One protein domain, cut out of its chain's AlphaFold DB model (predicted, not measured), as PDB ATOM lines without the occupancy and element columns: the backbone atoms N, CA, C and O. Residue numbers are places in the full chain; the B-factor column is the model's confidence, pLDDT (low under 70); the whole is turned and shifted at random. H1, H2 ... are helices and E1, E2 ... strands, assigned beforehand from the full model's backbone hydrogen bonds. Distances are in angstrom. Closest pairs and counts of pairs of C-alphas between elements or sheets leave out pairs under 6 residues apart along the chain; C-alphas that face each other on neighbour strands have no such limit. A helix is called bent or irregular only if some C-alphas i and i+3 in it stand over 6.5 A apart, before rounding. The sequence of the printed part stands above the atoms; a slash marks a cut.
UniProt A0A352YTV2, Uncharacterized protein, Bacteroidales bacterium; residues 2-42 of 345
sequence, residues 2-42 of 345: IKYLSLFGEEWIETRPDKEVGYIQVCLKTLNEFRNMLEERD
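AT A GLANCE: This is residues 2 to 42 of the 345 residues of an uncharacterized protein of Bacteroidales bacterium (UniProt A0A352YTV2). A loose, drawn-out structure with no common core: a small two-stranded hairpin, E1 and E2, with its loop at one end of the length, a short helix H2 toward the other end, and a second short helix H1 off to one side between them along the length. The last residues, 39 to 42, run on past H2 to the far end. The printed part has 41 residues, with two named helices and two named strands in the order H1, E1, E2, H2; the sheet has the order E1 - E2 and is antiparallel, and the class is mixed, helices and strands. The whole is loose, with a radius of gyration of the C-alphas of 13.0 A, and its C-alphas span 45 by 19 by 14 A, a rod.

IN THESE COORDINATES: H1 is a helix of residues 2 to 8 and begins at C-alpha 2, at (112.632, 108.806, 82.236); it is 10.3 A from first to last C-alpha. E1 is a strand of residues 15 to 17, 7.0 A long between its first and last C-alphas, with C-alpha 15 at (100.430, 105.350, 85.415). E2 is a strand of residues 24 to 26, 6.5 A long in the same measure. H2 is a helix of residues 31 to 38, 10.2 A from first to last C-alpha, and ends at C-alpha 38, at (102.542, 120.927, 70.686).

HOW THE PARTS SIT: E1 and E2 form a hairpin, two antiparallel neighbour strands with 152 degrees between their N-to-C directions. C-alphas 15 and 26 face each other at 4.6 A, and C-alphas 17 and 24 at 4.7 A. Across the pair, N 16 and O 25 are within hydrogen-bond range at 3.0 A, and so are N 25 and O 16 at 2.8 A. H1 and H2 are apart, with no C-alpha of the one within 8 A of the other. H1 and E2 are also apart, and E1 and H2 are apart. In H1 every O i to N i+4 pair is within hydrogen-bond range; in H2 this holds for 3 of 4 pairs. Neither helix is bent.

THE WHOLE: The two C-alphas farthest apart are those of Val 21, in the link between E1 and E2, and Asp 42, at 45.1 A. The C-alphas of the first and last printed residues, Ile 2 and Asp 42, are 31.2 A apart. The printed part has no cut. No link is long: the link from E2 to H2, of 4 residues, is tight, and the links from H1 to E1 and from E1 to E2, of 6 residues each, are short. The mean pLDDT of the printed part is 92.6, and no printed residue is under 70.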
ATOM      1  N   ILE A   2     111.843 107.611  81.824       87.25
ATOM      2  CA  ILE A   2     112.632 108.806  82.236       87.25
ATOM      3  C   ILE A   2     112.515 109.987  81.254       87.25
ATOM      4  O   ILE A   2     112.219 111.100  81.672       87.25
ATOM      5  N   LYS A   3     112.686 109.747  79.944       87.94
ATOM      6  CA  LYS A   3     112.537 110.799  78.919       87.94
ATOM      7  C   LYS A   3     111.127 111.403  78.877       87.94
ATOM      8  O   LYS A   3     110.999 112.603  78.697       87.94
ATOM      9  N   TYR A   4     110.093 110.576  79.058       88.38
ATOM     10  CA  TYR A   4     108.693 111.011  79.030       88.38
ATOM     11  C   TYR A   4     108.396 111.908  80.241       88.38
ATOM     12  O   TYR A   4     107.934 113.029  80.064       88.38
ATOM     13  N   LEU A   5     108.796 111.476  81.446       90.25
ATOM     14  CA  LEU A   5     108.709 112.272  82.680       90.25
ATOM     15  C   LEU A   5     109.472 113.589  82.596       90.25
ATOM     16  O   LEU A   5     108.945 114.622  82.988       90.25
ATOM     17  N   SER A   6     110.692 113.577  82.059       92.12
ATOM     18  CA  SER A   6     111.478 114.805  81.930       92.12
ATOM     19  C   SER A   6     110.874 115.804  80.945       92.12
ATOM     20  O   SER A   6     111.153 116.992  81.075       92.12
ATOM     21  N   LEU A   7     110.132 115.332  79.937       90.12
ATOM     22  CA  LEU A   7     109.565 116.187  78.895       90.12
ATOM     23  C   LEU A   7     108.197 116.754  79.288       90.12
ATOM     24  O   LEU A   7     107.943 117.925  79.036       90.12
ATOM     25  N   PHE A   8     107.337 115.943  79.910       90.94
ATOM     26  CA  PHE A   8     105.948 116.322  80.192       90.94
ATOM     27  C   PHE A   8     105.635 116.537  81.681       90.94
ATOM     28  O   PHE A   8     104.588 117.082  82.015       90.94
ATOM     29  N   GLY A   9     106.538 116.149  82.583       91.88
ATOM     30  CA  GLY A   9     106.350 116.280  84.026       91.88
ATOM     31  C   GLY A   9     105.437 115.210  84.636       91.88
ATOM     32  O   GLY A   9     104.798 114.418  83.945       91.88
ATOM     33  N   GLU A  10     105.402 115.171  85.969       91.50
ATOM     34  CA  GLU A  10     104.631 114.175  86.728       91.50
ATOM     35  C   GLU A  10     103.118 114.411  86.649       91.50
ATOM     36  O   GLU A  10     102.360 113.449  86.616       91.50
ATOM     37  N   GLU A  11     102.670 115.668  86.554       91.25
ATOM     38  CA  GLU A  11     101.237 116.009  86.470       91.25
ATOM     39  C   GLU A  11     100.588 115.545  85.158       91.25
ATOM     40  O   GLU A  11      99.395 115.253  85.120       91.25
ATOM     41  N   TRP A  12     101.371 115.447  84.082       92.50
ATOM     42  CA  TRP A  12     100.895 114.943  82.797       92.50
ATOM     43  C   TRP A  12     100.746 113.419  82.792       92.50
ATOM     44  O   TRP A  12      99.857 112.881  82.135       92.50
ATOM     45  N   ILE A  13     101.628 112.698  83.484       93.12
ATOM     46  CA  ILE A  13     101.795 111.259  83.288       93.12
ATOM     47  C   ILE A  13     100.982 110.476  84.312       93.12
ATOM     48  O   ILE A  13     101.328 110.378  85.484       93.12
ATOM     49  N   GLU A  14      99.954 109.800  83.819       93.69
ATOM     50  CA  GLU A  14      99.152 108.874  84.610       93.69
ATOM     51  C   GLU A  14      99.636 107.441  84.385       93.69
ATOM     52  O   GLU A  14      99.698 106.960  83.248       93.69
ATOM     53  N   THR A  15      99.972 106.743  85.472       93.81
ATOM     54  CA  THR A  15     100.430 105.350  85.415       93.81
ATOM     55  C   THR A  15      99.693 104.456  86.399       93.81
ATOM     56  O   THR A  15      99.182 104.908  87.422       93.81
ATOM     57  N   ARG A  16      99.669 103.156  86.100       94.25
ATOM     58  CA  ARG A  16      99.278 102.105  87.045       94.25
ATOM     59  C   ARG A  16     100.173 100.873  86.879       94.25
ATOM     60  O   ARG A  16     100.738 100.692  85.798       94.25
ATOM     61  N   PRO A  17     100.300 100.008  87.899       93.88
ATOM     62  CA  PRO A  17     100.986  98.728  87.743       93.88
ATOM     63  C   PRO A  17     100.326  97.874  86.652       93.88
ATOM     64  O   PRO A  17      99.094  97.841  86.558       93.88
ATOM     65  N   ASP A  18     101.131  97.185  85.845       93.94
ATOM     66  CA  ASP A  18     100.632  96.142  84.947       93.94
ATOM     67  C   ASP A  18     100.354  94.838  85.726       93.94
ATOM     68  O   ASP A  18     100.770  94.671  86.877       93.94
ATOM     69  N   LYS A  19      99.628  93.900  85.107       93.00
ATOM     70  CA  LYS A  19      99.482  92.532  85.620       93.00
ATOM     71  C   LYS A  19     100.808  91.769  85.543       93.00
ATOM     72  O   LYS A  19     101.046  90.896  86.376       93.00
ATOM     73  N   GLU A  20     101.648  92.076  84.559       94.25
ATOM     74  CA  GLU A  20     102.994  91.534  84.431       94.25
ATOM     75  C   GLU A  20     103.968  92.265  85.368       94.25
ATOM     76  O   GLU A  20     104.126  93.489  85.333       94.25
ATOM     77  N   VAL A  21     104.637  91.502  86.238       92.00
ATOM     78  CA  VAL A  21     105.561  92.054  87.236       92.00
ATOM     79  C   VAL A  21     106.727  92.757  86.542       92.00
ATOM     80  O   VAL A  21     107.424  92.166  85.724       92.00
ATOM     81  N   GLY A  22     106.971  94.011  86.925       90.56
ATOM     82  CA  GLY A  22     108.046  94.836  86.367       90.56
ATOM     83  C   GLY A  22     107.598  95.794  85.261       90.56
ATOM     84  O   GLY A  22     108.396  96.637  84.852       90.56
ATOM     85  N   TYR A  23     106.333  95.731  84.835       92.31
ATOM     86  CA  TYR A  23     105.765  96.636  83.839       92.31
ATOM     87  C   TYR A  23     104.792  97.643  84.461       92.31
ATOM     88  O   TYR A  23     104.162  97.406  85.495       92.31
ATOM     89  N   ILE A  24     104.686  98.799  83.809       92.25
ATOM     90  CA  ILE A  24     103.745  99.865  84.150       92.25
ATOM     91  C   ILE A  24     102.915 100.196  82.919       92.25
ATOM     92  O   ILE A  24     103.445 100.315  81.815       92.25
ATOM     93  N   GLN A  25     101.618 100.375  83.121       93.69
ATOM     94  CA  GLN A  25     100.729 100.908  82.103       93.69
ATOM     95  C   GLN A  25     100.708 102.425  82.211       93.69
ATOM     96  O   GLN A  25     100.692 102.976  83.313       93.69
ATOM     97  N   VAL A  26     100.694 103.086  81.060       93.06
ATOM     98  CA  VAL A  26     100.661 104.545  80.936       93.06
ATOM     99  C   VAL A  26      99.374 104.912  80.219       93.06
ATOM    100  O   VAL A  26      99.068 104.322  79.183       93.06
ATOM    101  N   CYS A  27      98.612 105.857  80.765       93.62
ATOM    102  CA  CYS A  27      97.429 106.369  80.084       93.62
ATOM    103  C   CYS A  27      97.857 107.154  78.834       93.62
ATOM    104  O   CYS A  27      98.684 108.067  78.930       93.62
ATOM    105  N   LEU A  28      97.318 106.792  77.666       91.75
ATOM    106  CA  LEU A  28      97.506 107.572  76.446       91.75
ATOM    107  C   LEU A  28      96.640 108.827  76.506       91.75
ATOM    108  O   LEU A  28      95.482 108.777  76.917       91.75
ATOM    109  N   LYS A  29      97.219 109.944  76.079       92.88
ATOM    110  CA  LYS A  29      96.546 111.238  76.051       92.88
ATOM    111  C   LYS A  29      95.801 111.411  74.739       92.88
ATOM    112  O   LYS A  29      96.195 110.864  73.709       92.88
ATOM    113  N   THR A  30      94.703 112.148  74.792       92.75
ATOM    114  CA  THR A  30      93.887 112.464  73.621       92.75
ATOM    115  C   THR A  30      94.632 113.408  72.678       92.75
ATOM    116  O   THR A  30      95.537 114.140  73.085       92.75
ATOM    117  N   LEU A  31      94.212 113.445  71.410       92.81
ATOM    118  CA  LEU A  31      94.761 114.391  70.438       92.81
ATOM    119  C   LEU A  31      94.633 115.840  70.929       92.81
ATOM    120  O   LEU A  31      95.606 116.578  70.874       92.81
ATOM    121  N   ASN A  32      93.480 116.232  71.481       93.94
ATOM    122  CA  ASN A  32      93.260 117.595  71.979       93.94
ATOM    123  C   ASN A  32      94.219 117.983  73.114       93.94
ATOM    124  O   ASN A  32      94.668 119.125  73.177       93.94
ATOM    125  N   GLU A  33      94.558 117.043  73.999       94.81
ATOM    126  CA  GLU A  33      95.560 117.286  75.040       94.81
ATOM    127  C   GLU A  33      96.943 117.540  74.424       94.81
ATOM    128  O   GLU A  33      97.622 118.482  74.829       94.81
ATOM    129  N   PHE A  34      97.350 116.762  73.414       94.38
ATOM    130  CA  PHE A  34      98.607 117.010  72.701       94.38
ATOM    131  C   PHE A  34      98.587 118.307  71.891       94.38
ATOM    132  O   PHE A  34      99.585 119.029  71.896       94.38
ATOM    133  N   ARG A  35      97.464 118.641  71.245       94.62
ATOM    134  CA  ARG A  35      97.311 119.874  70.462       94.62
ATOM    135  C   ARG A  35      97.586 121.113  71.300       94.62
ATOM    136  O   ARG A  35      98.404 121.940  70.914       94.62
ATOM    137  N   ASN A  36      97.010 121.174  72.499       92.75
ATOM    138  CA  ASN A  36      97.212 122.287  73.429       92.75
ATOM    139  C   ASN A  36      98.680 122.510  73.832       92.75
ATOM    140  O   ASN A  36      99.023 123.604  74.274       92.75
ATOM    141  N   MET A  37      99.532 121.487  73.725       90.94
ATOM    142  CA  MET A  37     100.947 121.579  74.094       90.94
ATOM    143  C   MET A  37     101.889 121.755  72.908       90.94
ATOM    144  O   MET A  37     102.923 122.400  73.053       90.94
ATOM    145  N   LEU A  38     101.594 121.096  71.786       93.50
ATOM    146  CA  LEU A  38     102.542 120.927  70.686       93.50
ATOM    147  C   LEU A  38     102.197 121.781  69.472       93.50
ATOM    148  O   LEU A  38     103.104 122.114  68.717       93.50
ATOM    149  N   GLU A  39     100.923 122.116  69.256       95.81
ATOM    150  CA  GLU A  39     100.554 122.917  68.095       95.81
ATOM    151  C   GLU A  39     101.052 124.351  68.227       95.81
ATOM    152  O   GLU A  39     100.898 125.024  69.247       95.81
ATOM    153  N   GLU A  40     101.609 124.838  67.128       96.31
ATOM    154  CA  GLU A  40     101.982 126.227  66.958       96.31
ATOM    155  C   GLU A  40     101.246 126.751  65.736       96.31
ATOM    156  O   GLU A  40     101.444 126.267  64.616       96.31
ATOM    157  N   ARG A  41     100.408 127.769  65.950       93.25
ATOM    158  CA  ARG A  41      99.638 128.408  64.883       93.25
ATOM    159  C   ARG A  41     100.542 128.746  63.693       93.25
ATOM    160  O   ARG A  41     101.587 129.372  63.867       93.25
ATOM    161  N   ASP A  42     100.101 128.348  62.500       93.12
ATOM    162  CA  ASP A  42     100.782 128.575  61.219       93.12
ATOM    163  C   ASP A  42     102.193 127.948  61.113       93.12
ATOM    164  O   ASP A  42     102.959 128.301  60.216       93.12
TER     165      ASP A  42